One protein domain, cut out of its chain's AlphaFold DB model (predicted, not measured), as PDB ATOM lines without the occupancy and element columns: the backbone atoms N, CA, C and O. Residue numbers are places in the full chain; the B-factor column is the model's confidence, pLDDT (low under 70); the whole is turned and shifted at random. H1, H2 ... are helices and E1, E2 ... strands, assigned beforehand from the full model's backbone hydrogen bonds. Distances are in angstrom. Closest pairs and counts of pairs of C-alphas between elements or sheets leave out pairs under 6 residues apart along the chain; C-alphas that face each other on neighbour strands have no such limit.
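What this domain is: This is residues 13 to 101 of the 103 residues of the protein "FLYWCH-type domain-containing protein" of Aphis craccivora (UniProt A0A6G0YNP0). A small head, one antiparallel sheet of five strands curled like part of a barrel, has a long helical arm that leaves it. H1 only grazes the sheet, with its residues 68 to 71; residues 73 to 101, of which 73 to 86 belong to H1 and 91 to 99 to the short helix H2, stand free and stick out. The printed part has 89 residues, with five named strands and two named helices in the order E1 E2 E3 E4 E5 H1 H2; the class is mixed, helices and strands, and the sheet's order is E1 - E2 - E3 - E4 - E5. The whole is only just extended, close to loose, with a radius of gyration of the C-alphas of 18.3 A, and its elongated outline spans 51 by 32 by 20 A.

Where its parts are: Find C-alpha 13 at (120.692, 114.382, 141.855), where E1, residues 13 to 15, begins. Next come E2, residues 18 to 25, 20.1 A long, and E3, residues 31 to 36, 16.5 A. E4, residues 45 to 49, measures 13.8 A, and E5, residues 55 to 59, 11.2 A. Then look at C-alpha 68 at (129.810, 121.732, 147.108); from there H1, residues 68 to 86, runs 27.0 A. H2, residues 91 to 99, runs 12.4 A and ends at C-alpha 99 at (154.477, 100.341, 148.522).

How they stand to each other: The sheet is a meander, each strand the antiparallel neighbour of the one before, and each such pair is a hairpin. It is strongly twisted, and E1 and E5 are its edge strands. E2 bends by 51 degrees at residue 21; its pairing is staggered, with E1 over residues 18 to 20 and with E3 over 20 to 25. Look for N 13 and O 20 at 3.0 A between E1 and E2, and for N 21 and O 35 at 2.8 A between E2 and E3. Between E3 and E4 you find N 34 and O 46 at 2.9 A, and between E4 and E5 N 47 and O 57 at 2.8 A. The closest C-alphas of H1 and E2 are those of Ala 68 and Tyr 18, 7.0 A apart. H2 is not on the sheet, and H1 and H2 are apart. In H1 and H2 every O i to N i+4 pair is within hydrogen-bond range.

The domain as a whole: The two C-alphas farthest apart are those of Phe 27 and Gly 101, 56.3 A. Without the stretch that stands free, the body of 60 residues spans 33 by 23 by 14 A. The printed part has no cut, and no link is long. The mean pLDDT of the printed part is 91.3; look for values under 70 at residues 88 to 91 and residue 101.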
ATOM      1  N   PHE A  13     120.433 113.384 142.882       96.00
ATOM      2  CA  PHE A  13     120.692 114.382 141.855       96.00
ATOM      3  C   PHE A  13     121.448 115.552 142.483       96.00
ATOM      4  O   PHE A  13     121.044 116.028 143.542       96.00
ATOM      5  N   THR A  14     122.533 116.007 141.859       96.44
ATOM      6  CA  THR A  14     123.267 117.199 142.302       96.44
ATOM      7  C   THR A  14     123.125 118.312 141.278       96.44
ATOM      8  O   THR A  14     123.122 118.059 140.072       96.44
ATOM      9  N   HIS A  15     122.984 119.541 141.761       96.62
ATOM     10  CA  HIS A  15     122.940 120.740 140.933       96.62
ATOM     11  C   HIS A  15     123.340 121.946 141.779       96.62
ATOM     12  O   HIS A  15     122.866 122.068 142.907       96.62
ATOM     13  N   ASP A  16     124.239 122.782 141.258       95.12
ATOM     14  CA  ASP A  16     124.704 124.034 141.871       95.12
ATOM     15  C   ASP A  16     125.095 123.919 143.354       95.12
ATOM     16  O   ASP A  16     124.771 124.762 144.180       95.12
ATOM     17  N   GLY A  17     125.791 122.833 143.708       96.19
ATOM     18  CA  GLY A  17     126.250 122.599 145.080       96.19
ATOM     19  C   GLY A  17     125.174 122.069 146.035       96.19
ATOM     20  O   GLY A  17     125.428 121.951 147.230       96.19
ATOM     21  N   TYR A  18     123.998 121.686 145.534       97.38
ATOM     22  CA  TYR A  18     122.921 121.097 146.327       97.38
ATOM     23  C   TYR A  18     122.628 119.656 145.920       97.38
ATOM     24  O   TYR A  18     122.874 119.232 144.791       97.38
ATOM     25  N   MET A  19     122.064 118.898 146.858       96.94
ATOM     26  CA  MET A  19     121.675 117.502 146.681       96.94
ATOM     27  C   MET A  19     120.163 117.338 146.792       96.94
ATOM     28  O   MET A  19     119.526 117.816 147.735       96.94
ATOM     29  N   TYR A  20     119.605 116.569 145.866       97.12
ATOM     30  CA  TYR A  20     118.179 116.325 145.753       97.12
ATOM     31  C   TYR A  20     117.872 114.827 145.745       97.12
ATOM     32  O   TYR A  20     118.585 114.015 145.152       97.12
ATOM     33  N   ILE A  21     116.771 114.466 146.398       96.12
ATOM     34  CA  ILE A  21     116.220 113.113 146.434       96.12
ATOM     35  C   ILE A  21     114.999 113.016 145.524       96.12
ATOM     36  O   ILE A  21     114.206 113.954 145.417       96.12
ATOM     37  N   PHE A  22     114.850 111.866 144.873       96.31
ATOM     38  CA  PHE A  22     113.717 111.602 143.994       96.31
ATOM     39  C   PHE A  22     112.396 111.614 144.776       96.31
ATOM     40  O   PHE A  22     112.292 110.980 145.830       96.31
ATOM     41  N   ASP A  23     111.398 112.319 144.243       96.75
ATOM     42  CA  ASP A  23     110.045 112.402 144.799       96.75
ATOM     43  C   ASP A  23     109.071 111.584 143.947       96.75
ATOM     44  O   ASP A  23     108.469 110.625 144.428       96.75
ATOM     45  N   ALA A  24     108.948 111.930 142.662       97.19
ATOM     46  CA  ALA A  24     108.000 111.301 141.750       97.19
ATOM     47  C   ALA A  24     108.337 111.567 140.275       97.19
ATOM     48  O   ALA A  24     109.136 112.439 139.944       97.19
ATOM     49  N   PHE A  25     107.678 110.834 139.381       98.12
ATOM     50  CA  PHE A  25     107.597 111.189 137.966       98.12
ATOM     51  C   PHE A  25     106.363 112.057 137.704       98.12
ATOM     52  O   PHE A  25     105.387 112.007 138.455       98.12
ATOM     53  N   ASN A  26     106.365 112.797 136.596       97.62
ATOM     54  CA  ASN A  26     105.112 113.298 136.035       97.62
ATOM     55  C   ASN A  26     104.273 112.156 135.426       97.62
ATOM     56  O   ASN A  26     104.746 111.032 135.256       97.62
ATOM     57  N   PHE A  27     103.021 112.460 135.067       97.12
ATOM     58  CA  PHE A  27     102.053 111.471 134.576       97.12
ATOM     59  C   PHE A  27     102.580 110.610 133.412       97.12
ATOM     60  O   PHE A  27     102.463 109.389 133.443       97.12
ATOM     61  N   ASN A  28     103.218 111.228 132.417       96.94
ATOM     62  CA  ASN A  28     103.773 110.543 131.245       96.94
ATOM     63  C   ASN A  28     105.245 110.113 131.407       96.94
ATOM     64  O   ASN A  28     105.867 109.719 130.426       96.94
ATOM     65  N   LYS A  29     105.814 110.183 132.618       97.06
ATOM     66  CA  LYS A  29     107.198 109.789 132.953       97.06
ATOM     67  C   LYS A  29     108.311 110.500 132.173       97.06
ATOM     68  O   LYS A  29     109.463 110.077 132.234       97.06
ATOM     69  N   THR A  30     108.018 111.612 131.509       97.88
ATOM     70  CA  THR A  30     109.019 112.421 130.795       97.88
ATOM     71  C   THR A  30     109.807 113.357 131.707       97.88
ATOM     72  O   THR A  30     110.852 113.864 131.305       97.88
ATOM     73  N   LYS A  31     109.334 113.589 132.940       98.12
ATOM     74  CA  LYS A  31     109.998 114.440 133.933       98.12
ATOM     75  C   LYS A  31     110.166 113.708 135.258       98.12
ATOM     76  O   LYS A  31     109.223 113.073 135.737       98.12
ATOM     77  N   LYS A  32     111.328 113.881 135.881       98.19
ATOM     78  CA  LYS A  32     111.594 113.519 137.276       98.19
ATOM     79  C   LYS A  32     111.428 114.755 138.157       98.19
ATOM     80  O   LYS A  32     111.930 115.830 137.830       98.19
ATOM     81  N   PHE A  33     110.732 114.599 139.271       98.25
ATOM     82  CA  PHE A  33     110.602 115.605 140.316       98.25
ATOM     83  C   PHE A  33     111.485 115.225 141.491       98.25
ATOM     84  O   PHE A  33     111.466 114.085 141.965       98.25
ATOM     85  N   TRP A  34     112.231 116.205 141.975       98.19
ATOM     86  CA  TRP A  34     113.180 116.035 143.052       98.19
ATOM     87  C   TRP A  34     112.943 117.091 144.123       98.19
ATOM     88  O   TRP A  34     112.578 118.234 143.832       98.19
ATOM     89  N   ARG A  35     113.178 116.711 145.374       98.06
ATOM     90  CA  ARG A  35     113.165 117.621 146.522       98.06
ATOM     91  C   ARG A  35     114.559 117.742 147.090       98.06
ATOM     92  O   ARG A  35     115.322 116.784 147.010       98.06
ATOM     93  N   CYS A  36     114.862 118.879 147.704       97.94
ATOM     94  CA  CYS A  36     116.052 119.010 148.534       97.94
ATOM     95  C   CYS A  36     116.185 117.809 149.496       97.94
ATOM     96  O   CYS A  36     115.187 117.303 150.021       97.94
ATOM     97  N   ARG A  37     117.413 117.330 149.735       95.88
ATOM     98  CA  ARG A  37     117.678 116.244 150.699       95.88
ATOM     99  C   ARG A  37     117.155 116.561 152.104       95.88
ATOM    100  O   ARG A  37     116.725 115.645 152.801       95.88
ATOM    101  N   TYR A  38     117.116 117.841 152.469       96.50
ATOM    102  CA  TYR A  38     116.554 118.358 153.716       96.50
ATOM    103  C   TYR A  38     115.082 118.763 153.550       96.50
ATOM    104  O   TYR A  38     114.654 119.782 154.070       96.50
ATOM    105  N   LYS A  39     114.274 117.987 152.814       95.00
ATOM    106  CA  LYS A  39     112.878 118.327 152.444       95.00
ATOM    107  C   LYS A  39     111.927 118.702 153.593       95.00
ATOM    108  O   LYS A  39     110.836 119.194 153.317       95.00
ATOM    109  N   ASN A  40     112.279 118.372 154.834       96.19
ATOM    110  CA  ASN A  40     111.493 118.731 156.014       96.19
ATOM    111  C   ASN A  40     111.780 120.174 156.469       96.19
ATOM    112  O   ASN A  40     110.901 120.802 157.042       96.19
ATOM    113  N   ASP A  41     112.966 120.692 156.140       97.31
ATOM    114  CA  ASP A  41     113.485 122.003 156.555       97.31
ATOM    115  C   ASP A  41     113.725 122.940 155.351       97.31
ATOM    116  O   ASP A  41     113.968 124.138 155.500       97.31
ATOM    117  N   CYS A  42     113.648 122.402 154.130       97.81
ATOM    118  CA  CYS A  42     113.847 123.121 152.881       97.81
ATOM    119  C   CYS A  42     112.765 122.770 151.851       97.81
ATOM    120  O   CYS A  42     112.541 121.603 151.511       97.81
ATOM    121  N   SER A  43     112.118 123.799 151.301       97.50
ATOM    122  CA  SER A  43     111.042 123.676 150.311       97.50
ATOM    123  C   SER A  43     111.516 123.678 148.855       97.50
ATOM    124  O   SER A  43     110.669 123.623 147.956       97.50
ATOM    125  N   CYS A  44     112.830 123.751 148.602       98.38
ATOM    126  CA  CYS A  44     113.387 123.764 147.250       98.38
ATOM    127  C   CYS A  44     113.083 122.455 146.502       98.38
ATOM    128  O   CYS A  44     113.191 121.342 147.042       98.38
ATOM    129  N   ARG A  45     112.697 122.590 145.231       98.38
ATOM    130  CA  ARG A  45     112.443 121.481 144.308       98.38
ATOM    131  C   ARG A  45     113.109 121.736 142.971       98.38
ATOM    132  O   ARG A  45     113.206 122.870 142.517       98.38
ATOM    133  N   ILE A  46     113.484 120.658 142.301       98.38
ATOM    134  CA  ILE A  46     114.026 120.708 140.947       98.38
ATOM    135  C   ILE A  46     113.341 119.651 140.096       98.38
ATOM    136  O   ILE A  46     113.006 118.567 140.573       98.38
ATOM    137  N   HIS A  47     113.058 119.989 138.847       98.31
ATOM    138  CA  HIS A  47     112.466 119.091 137.869       98.31
ATOM    139  C   HIS A  47     113.476 118.868 136.750       98.31
ATOM    140  O   HIS A  47     114.018 119.837 136.217       98.31
ATOM    141  N   THR A  48     113.687 117.617 136.359       98.25
ATOM    142  CA  THR A  48     114.612 117.266 135.275       98.25
ATOM    143  C   THR A  48     113.920 116.446 134.198       98.25
ATOM    144  O   THR A  48     112.897 115.803 134.452       98.25
ATOM    145  N   SER A  49     114.476 116.463 132.990       97.94
ATOM    146  CA  SER A  49     114.088 115.541 131.924       97.94
ATOM    147  C   SER A  49     114.458 114.112 132.318       97.94
ATOM    148  O   SER A  49     115.559 113.870 132.810       97.94
ATOM    149  N   THR A  50     113.558 113.150 132.118       96.38
ATOM    150  CA  THR A  50     113.893 111.732 132.332       96.38
ATOM    151  C   THR A  50     114.903 111.236 131.294       96.38
ATOM    152  O   THR A  50     115.719 110.380 131.618       96.38
ATOM    153  N   GLU A  51     114.859 111.776 130.073       96.25
ATOM    154  CA  GLU A  51     115.695 111.353 128.945       96.25
ATOM    155  C   GLU A  51     117.078 112.010 128.988       96.25
ATOM    156  O   GLU A  51     118.094 111.321 129.038       96.25
ATOM    157  N   THR A  52     117.123 113.344 129.042       95.81
ATOM    158  CA  THR A  52     118.381 114.106 128.957       95.81
ATOM    159  C   THR A  52     118.997 114.395 130.322       95.81
ATOM    160  O   THR A  52     120.171 114.738 130.416       95.81
ATOM    161  N   SER A  53     118.226 114.248 131.408       94.12
ATOM    162  CA  SER A  53     118.613 114.664 132.770       94.12
ATOM    163  C   SER A  53     118.940 116.144 132.934       94.12
ATOM    164  O   SER A  53     119.436 116.550 133.985       94.12
ATOM    165  N   GLU A  54     118.603 116.959 131.940       96.81
ATOM    166  CA  GLU A  54     118.721 118.406 132.015       96.81
ATOM    167  C   GLU A  54     117.715 118.980 133.006       96.81
ATOM    168  O   GLU A  54     116.598 118.470 133.170       96.81
ATOM    169  N   VAL A  55     118.118 120.064 133.660       98.00
ATOM    170  CA  VAL A  55     117.260 120.821 134.565       98.00
ATOM    171  C   VAL A  55     116.229 121.581 133.742       98.00
ATOM    172  O   VAL A  55     116.563 122.424 132.918       98.00
ATOM    173  N   LEU A  56     114.955 121.280 133.981       98.06
ATOM    174  CA  LEU A  56     113.831 121.919 133.297       98.06
ATOM    175  C   LEU A  56     113.264 123.086 134.101       98.06
ATOM    176  O   LEU A  56     112.712 124.023 133.532       98.06
ATOM    177  N   LYS A  57     113.294 122.979 135.434       97.44
ATOM    178  CA  LYS A  57     112.738 123.987 136.340       97.44
ATOM    179  C   LYS A  57     113.299 123.835 137.749       97.44
ATOM    180  O   LYS A  57     113.366 122.716 138.253       97.44
ATOM    181  N   ILE A  58     113.571 124.959 138.402       98.00
ATOM    182  CA  ILE A  58     113.856 125.058 139.837       98.00
ATOM    183  C   ILE A  58     112.685 125.799 140.500       98.00
ATOM    184  O   ILE A  58     112.112 126.716 139.907       98.00
ATOM    185  N   LEU A  59     112.260 125.350 141.680       98.06
ATOM    186  CA  LEU A  59     111.185 125.956 142.464       98.06
ATOM    187  C   LEU A  59     111.678 126.244 143.879       98.06
ATOM    188  O   LEU A  59     112.043 125.306 144.588       98.06
ATOM    189  N   ASN A  60     111.540 127.505 144.291       97.56
ATOM    190  CA  ASN A  60     112.009 128.058 145.564       97.56
ATOM    191  C   ASN A  60     113.532 128.017 145.727       97.56
ATOM    192  O   ASN A  60     114.209 127.133 145.199       97.56
ATOM    193  N   ASP A  61     114.036 128.940 146.535       97.19
ATOM    194  CA  ASP A  61     115.437 128.965 146.934       97.19
ATOM    195  C   ASP A  61     115.694 127.997 148.094       97.19
ATOM    196  O   ASP A  61     114.771 127.548 148.790       97.19
ATOM    197  N   HIS A  62     116.963 127.642 148.288       97.75
ATOM    198  CA  HIS A  62     117.377 126.897 149.473       97.75
ATOM    199  C   HIS A  62     117.408 127.807 150.698       97.75
ATOM    200  O   HIS A  62     117.684 128.997 150.613       97.75
ATOM    201  N   SER A  63     117.132 127.217 151.857       96.25
ATOM    202  CA  SER A  63     117.179 127.871 153.169       96.25
ATOM    203  C   SER A  63     118.557 127.759 153.841       96.25
ATOM    204  O   SER A  63     118.684 128.020 155.033       96.25
ATOM    205  N   TYR A  64     119.571 127.316 153.095       95.94
ATOM    206  CA  TYR A  64     120.923 127.028 153.563       95.94
ATOM    207  C   TYR A  64     121.917 127.149 152.399       95.94
ATOM    208  O   TYR A  64     121.515 127.103 151.234       95.94
ATOM    209  N   ASP A  65     123.202 127.289 152.721       97.25
ATOM    210  CA  ASP A  65     124.267 127.473 151.733       97.25
ATOM    211  C   ASP A  65     124.609 126.192 150.957       97.25
ATOM    212  O   ASP A  65     124.309 125.069 151.369       97.25
ATOM    213  N   SER A  66     125.294 126.359 149.824       96.62
ATOM    214  CA  SER A  66     125.749 125.241 149.000       96.62
ATOM    215  C   SER A  66     126.706 124.311 149.756       96.62
ATOM    216  O   SER A  66     127.616 124.757 150.453       96.62
ATOM    217  N   GLU A  67     126.575 123.009 149.527       96.56
ATOM    218  CA  GLU A  67     127.384 121.945 150.124       96.56
ATOM    219  C   GLU A  67     128.396 121.364 149.111       96.56
ATOM    220  O   GLU A  67     128.654 120.159 149.106       96.56
ATOM    221  N   ALA A  68     128.964 122.189 148.222       95.81
ATOM    222  CA  ALA A  68     129.810 121.732 147.108       95.81
ATOM    223  C   ALA A  68     130.971 120.816 147.555       95.81
ATOM    224  O   ALA A  68     131.121 119.714 147.032       95.81
ATOM    225  N   ALA A  69     131.712 121.202 148.598       95.69
ATOM    226  CA  ALA A  69     132.804 120.387 149.139       95.69
ATOM    227  C   ALA A  69     132.326 119.024 149.683       95.69
ATOM    228  O   ALA A  69     132.997 118.002 149.532       95.69
ATOM    229  N   LEU A  70     131.138 118.978 150.296       94.56
ATOM    230  CA  LEU A  70     130.549 117.728 150.781       94.56
ATOM    231  C   LEU A  70     130.114 116.826 149.617       94.56
ATOM    232  O   LEU A  70     130.232 115.603 149.707       94.56
ATOM    233  N   ILE A  71     129.605 117.410 148.532       95.31
ATOM    234  CA  ILE A  71     129.257 116.682 147.306       95.31
ATOM    235  C   ILE A  71     130.505 116.017 146.721       95.31
ATOM    236  O   ILE A  71     130.478 114.814 146.473       95.31
ATOM    237  N   GLU A  72     131.607 116.752 146.589       94.12
ATOM    238  CA  GLU A  72     132.879 116.215 146.089       94.12
ATOM    239  C   GLU A  72     133.394 115.054 146.954       94.12
ATOM    240  O   GLU A  72     133.716 113.978 146.439       94.12
ATOM    241  N   ALA A  73     133.379 115.214 148.281       93.00
ATOM    242  CA  ALA A  73     133.763 114.147 149.206       93.00
ATOM    243  C   ALA A  73     132.871 112.899 149.052       93.00
ATOM    244  O   ALA A  73     133.361 111.766 149.023       93.00
ATOM    245  N   ASN A  74     131.555 113.087 148.907       91.88
ATOM    246  CA  ASN A  74     130.609 111.990 148.704       91.88
ATOM    247  C   ASN A  74     130.809 111.275 147.362       91.88
ATOM    248  O   ASN A  74     130.623 110.055 147.290       91.88
ATOM    249  N   GLU A  75     131.192 111.989 146.304       92.19
ATOM    250  CA  GLU A  75     131.533 111.385 145.012       92.19
ATOM    251  C   GLU A  75     132.791 110.524 145.114       92.19
ATOM    252  O   GLU A  75     132.761 109.369 144.676       92.19
ATOM    253  N   ALA A  76     133.846 111.020 145.768       90.62
ATOM    254  CA  ALA A  76     135.069 110.257 146.010       90.62
ATOM    255  C   ALA A  76     134.791 108.982 146.825       90.62
ATOM    256  O   ALA A  76     135.191 107.885 146.432       90.62
ATOM    257  N   ILE A  77     134.027 109.091 147.918       88.81
ATOM    258  CA  ILE A  77     133.643 107.937 148.747       88.81
ATOM    259  C   ILE A  77     132.808 106.935 147.949       88.81
ATOM    260  O   ILE A  77     133.017 105.725 148.066       88.81
ATOM    261  N   THR A  78     131.853 107.409 147.147       87.50
ATOM    262  CA  THR A  78     131.003 106.516 146.348       87.50
ATOM    263  C   THR A  78     131.825 105.782 145.297       87.50
ATOM    264  O   THR A  78     131.653 104.575 145.132       87.50
ATOM    265  N   TYR A  79     132.766 106.472 144.650       86.44
ATOM    266  CA  TYR A  79     133.708 105.862 143.719       86.44
ATOM    267  C   TYR A  79     134.572 104.791 144.396       86.44
ATOM    268  O   TYR A  79     134.615 103.666 143.904       86.44
ATOM    269  N   MET A  80     135.178 105.085 145.552       86.56
ATOM    270  CA  MET A  80     135.987 104.107 146.295       86.56
ATOM    271  C   MET A  80     135.177 102.864 146.680       86.56
ATOM    272  O   MET A  80     135.628 101.739 146.480       86.56
ATOM    273  N   LYS A  81     133.948 103.052 147.179       84.44
ATOM    274  CA  LYS A  81     133.048 101.940 147.531       84.44
ATOM    275  C   LYS A  81     132.637 101.111 146.320       84.44
ATOM    276  O   LYS A  81     132.435  99.911 146.467       84.44
ATOM    277  N   GLN A  82     132.449 101.744 145.163       84.56
ATOM    278  CA  GLN A  82     132.088 101.046 143.935       84.56
ATOM    279  C   GLN A  82     133.281 100.261 143.389       84.56
ATOM    280  O   GLN A  82     133.142  99.068 143.142       84.56
ATOM    281  N   ARG A  83     134.464 100.886 143.321       84.06
ATOM    282  CA  ARG A  83     135.710 100.212 142.945       84.06
ATOM    283  C   ARG A  83     135.925  98.967 143.796       84.06
ATOM    284  O   ARG A  83     136.008  97.890 143.236       84.06
ATOM    285  N   ALA A  84     135.878  99.092 145.122       83.19
ATOM    286  CA  ALA A  84     136.080  97.966 146.033       83.19
ATOM    287  C   ALA A  84     135.099  96.791 145.822       83.19
ATOM    288  O   ALA A  84     135.418  95.664 146.188       83.19
ATOM    289  N   LYS A  85     133.903  97.035 145.268       81.75
ATOM    290  CA  LYS A  85     132.952  95.971 144.906       81.75
ATOM    291  C   LYS A  85     133.268  95.339 143.556       81.75
ATOM    292  O   LYS A  85     133.103  94.133 143.407       81.75
ATOM    293  N   ASP A  86     133.654  96.158 142.585       80.62
ATOM    294  CA  ASP A  86     133.855  95.734 141.198       80.62
ATOM    295  C   ASP A  86     135.220  95.073 140.998       80.62
ATOM    296  O   ASP A  86     135.385  94.191 140.156       80.62
ATOM    297  N   THR A  87     136.208  95.479 141.788       71.62
ATOM    298  CA  THR A  87     137.544  94.914 141.753       71.62
ATOM    299  C   THR A  87     137.649  93.806 142.792       71.62
ATOM    300  O   THR A  87     137.778  94.070 143.986       71.62
ATOM    301  N   LEU A  88     137.702  92.553 142.336       67.62
ATOM    302  CA  LEU A  88     138.314  91.450 143.091       67.62
ATOM    303  C   LEU A  88     139.842  91.627 143.116       67.62
ATOM    304  O   LEU A  88     140.583  90.703 142.790       67.62
ATOM    305  N   GLU A  89     140.316  92.839 143.405       69.25
ATOM    306  CA  GLU A  89     141.737  93.150 143.459       69.25
ATOM    307  C   GLU A  89     142.375  92.216 144.490       69.25
ATOM    308  O   GLU A  89     142.014  92.267 145.671       69.25
ATOM    309  N   PRO A  90     143.287  91.320 144.070       69.44
ATOM    310  CA  PRO A  90     144.016  90.500 145.015       69.44
ATOM    311  C   PRO A  90     144.733  91.437 145.980       69.44
ATOM    312  O   PRO A  90     145.323  92.425 145.543       69.44
ATOM    313  N   THR A  91     144.725  91.122 147.275       68.88
ATOM    314  CA  THR A  91     145.348  91.955 148.318       68.88
ATOM    315  C   THR A  91     146.783  92.369 147.958       68.88
ATOM    316  O   THR A  91     147.216  93.466 148.290       68.88
ATOM    317  N   SER A  92     147.505  91.529 147.207       73.12
ATOM    318  CA  SER A  92     148.843  91.812 146.679       73.12
ATOM    319  C   SER A  92     148.917  92.994 145.703       73.12
ATOM    320  O   SER A  92     149.898  93.729 145.733       73.12
ATOM    321  N   SER A  93     147.904  93.207 144.858       75.38
ATOM    322  CA  SER A  93     147.871  94.335 143.911       75.38
ATOM    323  C   SER A  93     147.705  95.666 144.642       75.38
ATOM    324  O   SER A  93     148.422  96.615 144.341       75.38
ATOM    325  N   VAL A  94     146.848  95.696 145.668       74.94
ATOM    326  CA  VAL A  94     146.662  96.867 146.540       74.94
ATOM    327  C   VAL A  94     147.943  97.169 147.327       74.94
ATOM    328  O   VAL A  94     148.375  98.316 147.381       74.94
ATOM    329  N   ILE A  95     148.591  96.140 147.896       75.75
ATOM    330  CA  ILE A  95     149.858  96.301 148.630       75.75
ATOM    331  C   ILE A  95     150.939  96.891 147.720       75.75
ATOM    332  O   ILE A  95     151.590  97.851 148.122       75.75
ATOM    333  N   ASN A  96     151.109  96.357 146.507       79.19
ATOM    334  CA  ASN A  96     152.132  96.833 145.577       79.19
ATOM    335  C   ASN A  96     151.912  98.297 145.180       79.19
ATOM    336  O   ASN A  96     152.872  99.061 145.151       79.19
ATOM    337  N   GLU A  97     150.674  98.719 144.912       79.19
ATOM    338  CA  GLU A  97     150.372 100.126 144.616       79.19
ATOM    339  C   GLU A  97     150.743 101.039 145.799       79.19
ATOM    340  O   GLU A  97     151.385 102.071 145.606       79.19
ATOM    341  N   CYS A  98     150.433 100.630 147.033       75.75
ATOM    342  CA  CYS A  98     150.754 101.404 148.235       75.75
ATOM    343  C   CYS A  98     152.254 101.439 148.581       75.75
ATOM    344  O   CYS A  98     152.704 102.401 149.202       75.75
ATOM    345  N   THR A  99     153.035 100.417 148.214       79.75
ATOM    346  CA  THR A  99     154.477 100.341 148.522       79.75
ATOM    347  C   THR A  99     155.377 100.852 147.400       79.75
ATOM    348  O   THR A  99     156.551 101.108 147.649       79.75
ATOM    349  N   SER A 100     154.840 101.077 146.196       72.31
ATOM    350  CA  SER A 100     155.603 101.511 145.011       72.31
ATOM    351  C   SER A 100     156.371 102.833 145.187       72.31
ATOM    352  O   SER A 100     157.303 103.096 144.435       72.31
ATOM    353  N   GLY A 101     155.991 103.669 146.159       65.19
ATOM    354  CA  GLY A 101     156.662 104.941 146.466       65.19
ATOM    355  C   GLY A 101     157.579 104.915 147.691       65.19
ATOM    356  O   GLY A 101     158.132 105.953 148.044       65.19
TER     357      GLY A 101